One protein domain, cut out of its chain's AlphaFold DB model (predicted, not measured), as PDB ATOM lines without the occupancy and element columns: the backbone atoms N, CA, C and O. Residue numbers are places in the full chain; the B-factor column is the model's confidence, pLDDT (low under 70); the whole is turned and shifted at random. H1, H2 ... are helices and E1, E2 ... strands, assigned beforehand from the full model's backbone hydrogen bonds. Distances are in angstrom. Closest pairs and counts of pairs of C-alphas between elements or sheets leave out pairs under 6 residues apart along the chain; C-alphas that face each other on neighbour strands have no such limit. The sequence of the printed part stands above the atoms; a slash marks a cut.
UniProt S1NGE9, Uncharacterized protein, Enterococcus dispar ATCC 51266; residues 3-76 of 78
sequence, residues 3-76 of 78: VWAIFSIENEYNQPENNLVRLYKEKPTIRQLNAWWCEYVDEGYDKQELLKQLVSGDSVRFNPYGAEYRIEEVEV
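Overview. This is residues 3 to 76 of the 78 residues of an uncharacterized protein of Enterococcus dispar ATCC 51266 (UniProt S1NGE9). A small, strongly twisted sheet of three antiparallel strands, E2, E1 and E3 in that order across it, makes one part of the domain; the helices H2 and H3, set steeply to each other, make the other, and H3 meets the sheet with its residues 53 to 56. The short helix H1 sits beside the strands, and residues 60 to 61 pair with residues 68 to 69 of E3. The printed part has 74 residues, with E1, H1, E2, H2, H3 and E3 along the chain, of mixed class. It is compact, with a radius of gyration of the C-alphas of 12.1 A and spans of 36 by 30 by 18 A.

Along the chain. E1, residues 3 to 9, begins at C-alpha 3 (100.517, 95.922, 72.767) and is 18.5 A long. E2 is residues 20 to 24, 11.5 A. E3, residues 68 to 75, is 22.1 A long and ends at C-alpha 75 (103.003, 99.489, 68.015). H1 is residues 16 to 19, H2 residues 30 to 36, and H3 residues 47 to 56, 14.2 A.

Arrangement. E1, the inner strand, is antiparallel to E3 at 149 degrees, with N 5 and O 72 at 2.8 A, and to E2 at 157 degrees, with N 6 and O 22 at 2.8 A. H3 only grazes the sheet; its closest C-alphas to E3 are Leu 54 and Arg 70, 6.0 A. H2, not on the sheet, touches H3 at Ile 30 and Leu 51, the closest C-alphas, 6.0 A, opposite ways at a steep tilt of 67 degrees, only just short of about perpendicular. E2, H2 with H3, and E3 form a split strand-helix-strand unit, two strands running the same way with E1 between them, and its crossover is right-handed. H1 is at the sheet's level. In H2 and H3 every O i to N i+4 pair is within hydrogen-bond range; H1 is too short for one.

Size, cuts and confidence. The C-alphas farthest apart, of Glu 43 and Val 76, are 37.2 A apart. The printed part has no cut, and the link from H3 to E3 is long. Residues 11 to 18 and 38 to 44 have pLDDT under 70.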
ATOM      1  N   VAL A   3     101.197  97.172  72.381       93.75
ATOM      2  CA  VAL A   3     100.517  95.922  72.767       93.75
ATOM      3  C   VAL A   3     101.449  94.730  72.567       93.75
ATOM      4  O   VAL A   3     102.436  94.822  71.850       93.75
ATOM      5  N   TRP A   4     101.126  93.597  73.178       93.56
ATOM      6  CA  TRP A   4     101.830  92.332  72.985       93.56
ATOM      7  C   TRP A   4     101.028  91.433  72.050       93.56
ATOM      8  O   TRP A   4      99.855  91.156  72.307       93.56
ATOM      9  N   ALA A   5     101.655  90.983  70.971       91.31
ATOM     10  CA  ALA A   5     101.027  90.199  69.921       91.31
ATOM     11  C   ALA A   5     101.672  88.816  69.826       91.31
ATOM     12  O   ALA A   5     102.895  88.700  69.793       91.31
ATOM     13  N   ILE A   6     100.842  87.774  69.795       90.50
ATOM     14  CA  ILE A   6     101.269  86.409  69.490       90.50
ATOM     15  C   ILE A   6     101.040  86.172  68.010       90.50
ATOM     16  O   ILE A   6      99.922  86.367  67.525       90.50
ATOM     17  N   PHE A   7     102.080  85.707  67.333       88.62
ATOM     18  CA  PHE A   7     102.041  85.357  65.925       88.62
ATOM     19  C   PHE A   7     102.238  83.861  65.728       88.62
ATOM     20  O   PHE A   7     103.057  83.260  66.424       88.62
ATOM     21  N   SER A   8     101.526  83.280  64.766       87.38
ATOM     22  CA  SER A   8     101.861  81.982  64.187       87.38
ATOM     23  C   SER A   8     102.869  82.192  63.063       87.38
ATOM     24  O   SER A   8     102.637  82.938  62.115       87.38
ATOM     25  N   ILE A   9     103.999  81.521  63.176       80.44
ATOM     26  CA  ILE A   9     105.034  81.395  62.164       80.44
ATOM     27  C   ILE A   9     104.709  80.108  61.398       80.44
ATOM     28  O   ILE A   9     105.318  79.059  61.603       80.44
ATOM     29  N   GLU A  10     103.672  80.150  60.561       70.12
ATOM     30  CA  GLU A  10     103.499  79.110  59.551       70.12
ATOM     31  C   GLU A  10     104.463  79.412  58.402       70.12
ATOM     32  O   GLU A  10     104.416  80.474  57.774       70.12
ATOM     33  N   ASN A  11     105.386  78.483  58.148       58.78
ATOM     34  CA  ASN A  11     106.127  78.471  56.896       58.78
ATOM     35  C   ASN A  11     105.114  78.124  55.808       58.78
ATOM     36  O   ASN A  11     104.800  76.950  55.676       58.78
ATOM     37  N   GLU A  12     104.584  79.128  55.097       50.19
ATOM     38  CA  GLU A  12     104.467  79.169  53.628       50.19
ATOM     39  C   GLU A  12     103.454  80.228  53.116       50.19
ATOM     40  O   GLU A  12     102.245  80.066  53.177       50.19
ATOM     41  N   TYR A  13     104.017  81.288  52.511       50.81
ATOM     42  CA  TYR A  13     103.475  82.166  51.456       50.81
ATOM     43  C   TYR A  13     102.339  83.188  51.747       50.81
ATOM     44  O   TYR A  13     101.153  82.895  51.794       50.81
ATOM     45  N   ASN A  14     102.751  84.468  51.689       52.69
ATOM     46  CA  ASN A  14     102.013  85.653  51.209       52.69
ATOM     47  C   ASN A  14     100.916  86.321  52.060       52.69
ATOM     48  O   ASN A  14     100.351  87.300  51.576       52.69
ATOM     49  N   GLN A  15     100.653  85.916  53.307       57.19
ATOM     50  CA  GLN A  15      99.692  86.642  54.165       57.19
ATOM     51  C   GLN A  15     100.191  86.865  55.605       57.19
ATOM     52  O   GLN A  15      99.581  86.374  56.551       57.19
ATOM     53  N   PRO A  16     101.274  87.643  55.813       58.66
ATOM     54  CA  PRO A  16     101.779  87.961  57.155       58.66
ATOM     55  C   PRO A  16     100.743  88.667  58.049       58.66
ATOM     56  O   PRO A  16     100.814  88.573  59.270       58.66
ATOM     57  N   GLU A  17      99.754  89.330  57.450       60.44
ATOM     58  CA  GLU A  17      98.609  89.934  58.142       60.44
ATOM     59  C   GLU A  17      97.682  88.908  58.823       60.44
ATOM     60  O   GLU A  17      97.054  89.231  59.830       60.44
ATOM     61  N   ASN A  18      97.665  87.658  58.346       64.06
ATOM     62  CA  ASN A  18      96.873  86.565  58.921       64.06
ATOM     63  C   ASN A  18      97.619  85.775  60.006       64.06
ATOM     64  O   ASN A  18      97.045  84.871  60.609       64.06
ATOM     65  N   ASN A  19      98.871  86.137  60.303       80.25
ATOM     66  CA  ASN A  19      99.669  85.471  61.332       80.25
ATOM     67  C   ASN A  19      99.326  85.942  62.745       80.25
ATOM     68  O   ASN A  19      99.817  85.356  63.706       80.25
ATOM     69  N   LEU A  20      98.546  87.015  62.905       85.44
ATOM     70  CA  LEU A  20      98.170  87.512  64.223       85.44
ATOM     71  C   LEU A  20      97.187  86.546  64.890       85.44
ATOM     72  O   LEU A  20      96.020  86.460  64.518       85.44
ATOM     73  N   VAL A  21      97.647  85.875  65.939       87.56
ATOM     74  CA  VAL A  21      96.846  84.901  66.683       87.56
ATOM     75  C   VAL A  21      96.105  85.571  67.833       87.56
ATOM     76  O   VAL A  21      94.935  85.276  68.090       87.56
ATOM     77  N   ARG A  22      96.783  86.462  68.571       89.38
ATOM     78  CA  ARG A  22      96.192  87.105  69.751       89.38
ATOM     79  C   ARG A  22      96.896  88.395  70.148       89.38
ATOM     80  O   ARG A  22      98.111  88.494  70.036       89.38
ATOM     81  N   LEU A  23      96.131  89.338  70.698       91.50
ATOM     82  CA  LEU A  23      96.628  90.589  71.271       91.50
ATOM     83  C   LEU A  23      96.401  90.645  72.784       91.50
ATOM     84  O   LEU A  23      95.358  90.225  73.293       91.50
ATOM     85  N   TYR A  24      97.356  91.245  73.483       92.44
ATOM     86  CA  TYR A  24      97.297  91.569  74.899       92.44
ATOM     87  C   TYR A  24      97.703  93.027  75.106       92.44
ATOM     88  O   TYR A  24      98.675  93.501  74.529       92.44
ATOM     89  N   LYS A  25      96.972  93.750  75.959       93.19
ATOM     90  CA  LYS A  25      97.318  95.141  76.309       93.19
ATOM     91  C   LYS A  25      98.632  95.243  77.090       93.19
ATOM     92  O   LYS A  25      99.303  96.261  77.031       93.19
ATOM     93  N   GLU A  26      98.983  94.183  77.806       93.50
ATOM     94  CA  GLU A  26     100.192  94.054  78.615       93.50
ATOM     95  C   GLU A  26     100.855  92.713  78.296       93.50
ATOM     96  O   GLU A  26     100.208  91.818  77.748       93.50
ATOM     97  N   LYS A  27     102.129  92.547  78.663       93.00
ATOM     98  CA  LYS A  27     102.836  91.279  78.463       93.00
ATOM     99  C   LYS A  27     102.065  90.135  79.143       93.00
ATOM    100  O   LYS A  27     101.855  90.201  80.357       93.00
ATOM    101  N   PRO A  28     101.632  89.091  78.414       92.88
ATOM    102  CA  PRO A  28     100.829  88.036  79.009       92.88
ATOM    103  C   PRO A  28     101.652  87.201  79.986       92.88
ATOM    104  O   PRO A  28     102.815  86.871  79.759       92.88
ATOM    105  N   THR A  29     101.007  86.816  81.077       92.81
ATOM    106  CA  THR A  29     101.571  85.893  82.062       92.81
ATOM    107  C   THR A  29     101.532  84.452  81.552       92.81
ATOM    108  O   THR A  29     100.645  84.077  80.781       92.81
ATOM    109  N   ILE A  30     102.415  83.597  82.079       90.06
ATOM    110  CA  ILE A  30     102.393  82.146  81.811       90.06
ATOM    111  C   ILE A  30     101.004  81.561  82.088       90.06
ATOM    112  O   ILE A  30     100.527  80.729  81.330       90.06
ATOM    113  N   ARG A  31     100.307  82.030  83.132       89.81
ATOM    114  CA  ARG A  31      98.944  81.581  83.450       89.81
ATOM    115  C   ARG A  31      97.943  81.934  82.346       89.81
ATOM    116  O   ARG A  31      97.114  81.095  82.005       89.81
ATOM    117  N   GLN A  32      98.005  83.150  81.801       90.75
ATOM    118  CA  GLN A  32      97.128  83.581  80.705       90.75
ATOM    119  C   GLN A  32      97.416  82.813  79.416       90.75
ATOM    120  O   GLN A  32      96.476  82.424  78.724       90.75
ATOM    121  N   LEU A  33      98.693  82.563  79.117       89.00
ATOM    122  CA  LEU A  33      99.079  81.750  77.969       89.00
ATOM    123  C   LEU A  33      98.658  80.291  78.158       89.00
ATOM    124  O   LEU A  33      98.061  79.717  77.263       89.00
ATOM    125  N   ASN A  34      98.865  79.716  79.345       87.62
ATOM    126  CA  ASN A  34      98.471  78.345  79.667       87.62
ATOM    127  C   ASN A  34      96.956  78.124  79.568       87.62
ATOM    128  O   ASN A  34      96.525  77.069  79.113       87.62
ATOM    129  N   ALA A  35      96.161  79.108  80.002       86.88
ATOM    130  CA  ALA A  35      94.702  79.070  79.901       86.88
ATOM    131  C   ALA A  35      94.208  79.205  78.454       86.88
ATOM    132  O   ALA A  35      93.136  78.715  78.122       86.88
ATOM    133  N   TRP A  36      94.970  79.894  77.602       83.94
ATOM    134  CA  TRP A  36      94.672  79.975  76.178       83.94
ATOM    135  C   TRP A  36      95.070  78.692  75.441       83.94
ATOM    136  O   TRP A  36      94.283  78.160  74.663       83.94
ATOM    137  N   TRP A  37      96.261  78.177  75.730       78.38
ATOM    138  CA  TRP A  37      96.808  76.948  75.171       78.38
ATOM    139  C   TRP A  37      96.195  75.723  75.863       78.38
ATOM    140  O   TRP A  37      96.886  74.981  76.556       78.38
ATOM    141  N   CYS A  38      94.882  75.516  75.764       62.62
ATOM    142  CA  CYS A  38      94.253  74.303  76.298       62.62
ATOM    143  C   CYS A  38      94.774  73.046  75.567       62.62
ATOM    144  O   CYS A  38      94.718  72.977  74.347       62.62
ATOM    145  N   GLU A  39      95.299  72.096  76.350       57.38
ATOM    146  CA  GLU A  39      95.577  70.658  76.106       57.38
ATOM    147  C   GLU A  39      96.258  70.150  74.811       57.38
ATOM    148  O   GLU A  39      96.517  68.958  74.723       57.38
ATOM    149  N   TYR A  40      96.658  70.984  73.851       56.66
ATOM    150  CA  TYR A  40      97.330  70.523  72.613       56.66
ATOM    151  C   TYR A  40      98.852  70.336  72.719       56.66
ATOM    152  O   TYR A  40      99.582  70.543  71.747       56.66
ATOM    153  N   VAL A  41      99.345  69.979  73.902       61.62
ATOM    154  CA  VAL A  41     100.765  69.673  74.090       61.62
ATOM    155  C   VAL A  41     100.875  68.174  74.291       61.62
ATOM    156  O   VAL A  41     100.395  67.664  75.300       61.62
ATOM    157  N   ASP A  42     101.458  67.486  73.306       63.78
ATOM    158  CA  ASP A  42     101.737  66.051  73.395       63.78
ATOM    159  C   ASP A  42     102.485  65.740  74.699       63.78
ATOM    160  O   ASP A  42     103.321  66.531  75.145       63.78
ATOM    161  N   GLU A  43     102.242  64.559  75.279       63.47
ATOM    162  CA  GLU A  43     102.803  64.109  76.570       63.47
ATOM    163  C   GLU A  43     104.348  64.150  76.646       63.47
ATOM    164  O   GLU A  43     104.922  64.005  77.723       63.47
ATOM    165  N   GLY A  44     105.037  64.366  75.519       68.25
ATOM    166  CA  GLY A  44     106.492  64.499  75.421       68.25
ATOM    167  C   GLY A  44     107.059  65.920  75.558       68.25
ATOM    168  O   GLY A  44     108.281  66.061  75.556       68.25
ATOM    169  N   TYR A  45     106.234  66.965  75.669       72.62
ATOM    170  CA  TYR A  45     106.705  68.353  75.753       72.62
ATOM    171  C   TYR A  45     106.436  68.972  77.127       72.62
ATOM    172  O   TYR A  45     105.316  68.945  77.641       72.62
ATOM    173  N   ASP A  46     107.453  69.623  77.697       85.62
ATOM    174  CA  ASP A  46     107.266  70.458  78.882       85.62
ATOM    175  C   ASP A  46     106.567  71.764  78.485       85.62
ATOM    176  O   ASP A  46     107.187  72.773  78.136       85.62
ATOM    177  N   LYS A  47     105.234  71.737  78.547       84.00
ATOM    178  CA  LYS A  47     104.381  72.895  78.276       84.00
ATOM    179  C   LYS A  47     104.796  74.123  79.081       84.00
ATOM    180  O   LYS A  47     104.735  75.230  78.552       84.00
ATOM    181  N   GLN A  48     105.170  73.970  80.353       86.56
ATOM    182  CA  GLN A  48     105.538  75.135  81.158       86.56
ATOM    183  C   GLN A  48     106.821  75.772  80.645       86.56
ATOM    184  O   GLN A  48     106.904  76.999  80.602       86.56
ATOM    185  N   GLU A  49     107.792  74.958  80.246       89.31
ATOM    186  CA  GLU A  49     109.043  75.449  79.682       89.31
ATOM    187  C   GLU A  49     108.825  76.157  78.341       89.31
ATOM    188  O   GLU A  49     109.292  77.280  78.161       89.31
ATOM    189  N   LEU A  50     108.003  75.591  77.454       89.44
ATOM    190  CA  LEU A  50     107.633  76.243  76.192       89.44
ATOM    191  C   LEU A  50     106.914  77.581  76.416       89.44
ATOM    192  O   LEU A  50     107.185  78.566  75.736       89.44
ATOM    193  N   LEU A  51     106.018  77.665  77.403       90.31
ATOM    194  CA  LEU A  51     105.356  78.930  77.725       90.31
ATOM    195  C   LEU A  51     106.338  79.968  78.289       90.31
ATOM    196  O   LEU A  51     106.178  81.155  78.009       90.31
ATOM    197  N   LYS A  52     107.347  79.554  79.066       91.00
ATOM    198  CA  LYS A  52     108.410  80.461  79.533       91.00
ATOM    199  C   LYS A  52     109.254  80.968  78.372       91.00
ATOM    200  O   LYS A  52     109.489  82.169  78.303       91.00
ATOM    201  N   GLN A  53     109.671  80.080  77.473       91.75
ATOM    202  CA  GLN A  53     110.415  80.427  76.260       91.75
ATOM    203  C   GLN A  53     109.627  81.429  75.410       91.75
ATOM    204  O   GLN A  53     110.141  82.500  75.090       91.75
ATOM    205  N   LEU A  54     108.331  81.173  75.191       90.94
ATOM    206  CA  LEU A  54     107.457  82.111  74.490       90.94
ATOM    207  C   LEU A  54     107.453  83.484  75.168       90.94
ATOM    208  O   LEU A  54     107.723  84.481  74.520       90.94
ATOM    209  N   VAL A  55     107.214  83.566  76.482       90.94
ATOM    210  CA  VAL A  55     107.221  84.848  77.225       90.94
ATOM    211  C   VAL A  55     108.585  85.546  77.168       90.94
ATOM    212  O   VAL A  55     108.642  86.780  77.220       90.94
ATOM    213  N   SER A  56     109.679  84.797  77.065       90.69
ATOM    214  CA  SER A  56     111.034  85.339  76.897       90.69
ATOM    215  C   SER A  56     111.281  85.921  75.501       90.69
ATOM    216  O   SER A  56     112.229  86.684  75.338       90.69
ATOM    217  N   GLY A  57     110.392  85.654  74.541       87.38
ATOM    218  CA  GLY A  57     110.481  86.117  73.155       87.38
ATOM    219  C   GLY A  57     111.011  85.057  72.190       87.38
ATOM    220  O   GLY A  57     111.178  85.352  71.008       87.38
ATOM    221  N   ASP A  58     111.258  83.836  72.668       90.19
ATOM    222  CA  ASP A  58     111.665  82.735  71.806       90.19
ATOM    223  C   ASP A  58     110.484  82.253  70.961       90.19
ATOM    224  O   ASP A  58     109.315  82.329  71.355       90.19
ATOM    225  N   SER A  59     110.810  81.734  69.780       89.44
ATOM    226  CA  SER A  59     109.829  81.055  68.943       89.44
ATOM    227  C   SER A  59     109.681  79.616  69.426       89.44
ATOM    228  O   SER A  59     110.673  78.910  69.606       89.44
ATOM    229  N   VAL A  60     108.449  79.186  69.678       89.00
ATOM    230  CA  VAL A  60     108.154  77.884  70.277       89.00
ATOM    231  C   VAL A  60     107.159  77.104  69.443       89.00
ATOM    232  O   VAL A  60     106.186  77.642  68.916       89.00
ATOM    233  N   ARG A  61     107.374  75.797  69.366       86.62
ATOM    234  CA  ARG A  61     106.461  74.863  68.720       86.62
ATOM    235  C   ARG A  61     105.906  73.908  69.771       86.62
ATOM    236  O   ARG A  61     106.669  73.243  70.464       86.62
ATOM    237  N   PHE A  62     104.580  73.847  69.887       80.12
ATOM    238  CA  PHE A  62     103.903  73.087  70.948       80.12
ATOM    239  C   PHE A  62     103.637  71.609  70.614       80.12
ATOM    240  O   PHE A  62     103.254  70.861  71.507       80.12
ATOM    241  N   ASN A  63     103.848  71.182  69.362       77.56
ATOM    242  CA  ASN A  63     103.821  69.778  68.929       77.56
ATOM    243  C   ASN A  63     104.580  69.622  67.583       77.56
ATOM    244  O   ASN A  63     104.744  70.614  66.871       77.56
ATOM    245  N   PRO A  64     105.056  68.427  67.185       70.38
ATOM    246  CA  PRO A  64     105.956  68.269  66.034       70.38
ATOM    247  C   PRO A  64     105.327  68.639  64.681       70.38
ATOM    248  O   PRO A  64     106.059  68.982  63.752       70.38
ATOM    249  N   TYR A  65     103.995  68.614  64.584       71.62
ATOM    250  CA  TYR A  65     103.226  68.922  63.374       71.62
ATOM    251  C   TYR A  65     102.576  70.315  63.401       71.62
ATOM    252  O   TYR A  65     101.837  70.669  62.488       71.62
ATOM    253  N   GLY A  66     102.810  71.087  64.459       73.19
ATOM    254  CA  GLY A  66     102.104  72.327  64.743       73.19
ATOM    255  C   GLY A  66     102.851  73.547  64.232       73.19
ATOM    256  O   GLY A  66     104.051  73.496  63.951       73.19
ATOM    257  N   ALA A  67     102.133  74.667  64.168       79.31
ATOM    258  CA  ALA A  67     102.736  75.959  63.888       79.31
ATOM    259  C   ALA A  67     103.767  76.326  64.968       79.31
ATOM    260  O   ALA A  67     103.664  75.938  66.138       79.31
ATOM    261  N   GLU A  68     104.788  77.069  64.560       86.75
ATOM    262  CA  GLU A  68     105.680  77.746  65.493       86.75
ATOM    263  C   GLU A  68     105.045  79.079  65.894       86.75
ATOM    264  O   GLU A  68     104.302  79.671  65.118       86.75
ATOM    265  N   TYR A  69     105.283  79.548  67.110       88.31
ATOM    266  CA  TYR A  69     104.672  80.762  67.629       88.31
ATOM    267  C   TYR A  69     105.710  81.644  68.287       88.31
ATOM    268  O   TYR A  69     106.578  81.149  68.997       88.31
ATOM    269  N   ARG A  70     105.562  82.956  68.133       91.75
ATOM    270  CA  ARG A  70     106.356  83.947  68.862       91.75
ATOM    271  C   ARG A  70     105.462  84.999  69.479       91.75
ATOM    272  O   ARG A  70     104.334  85.200  69.030       91.75
ATOM    273  N   ILE A  71     105.984  85.693  70.480       92.00
ATOM    274  CA  ILE A  71     105.340  86.872  71.039       92.00
ATOM    275  C   ILE A  71     106.273  88.074  70.951       92.00
ATOM    276  O   ILE A  71     107.463  87.972  71.242       92.00
ATOM    277  N   GLU A  72     105.727  89.219  70.569       92.12
ATOM    278  CA  GLU A  72     106.484  90.461  70.427       92.12
ATOM    279  C   GLU A  72     105.644  91.671  70.854       92.12
ATOM    280  O   GLU A  72     104.411  91.647  70.816       92.12
ATOM    281  N   GLU A  73     106.320  92.727  71.304       93.50
ATOM    282  CA  GLU A  73     105.690  94.024  71.545       93.50
ATOM    283  C   GLU A  73     105.580  94.770  70.213       93.50
ATOM    284  O   GLU A  73     106.583  94.983  69.535       93.50
ATOM    285  N   VAL A  74     104.369  95.180  69.850       91.00
ATOM    286  CA  VAL A  74     104.077  95.889  68.602       91.00
ATOM    287  C   VAL A  74     103.420  97.234  68.884       91.00
ATOM    288  O   VAL A  74     102.691  97.411  69.866       91.00
ATOM    289  N   GLU A  75     103.672  98.195  68.002       91.44
ATOM    290  CA  GLU A  75     103.003  99.489  68.015       91.44
ATOM    291  C   GLU A  75     101.788  99.452  67.088       91.44
ATOM    292  O   GLU A  75     101.897  99.124  65.908       91.44
ATOM    293  N   VAL A  76     100.620  99.778  67.633       83.88
ATOM    294  CA  VAL A  76      99.368  99.901  66.882       83.88
ATOM    295  C   VAL A  76      99.068 101.383  66.691       83.88
ATOM    296  O   VAL A  76      99.067 102.135  67.675       83.88
TER     297      VAL A  76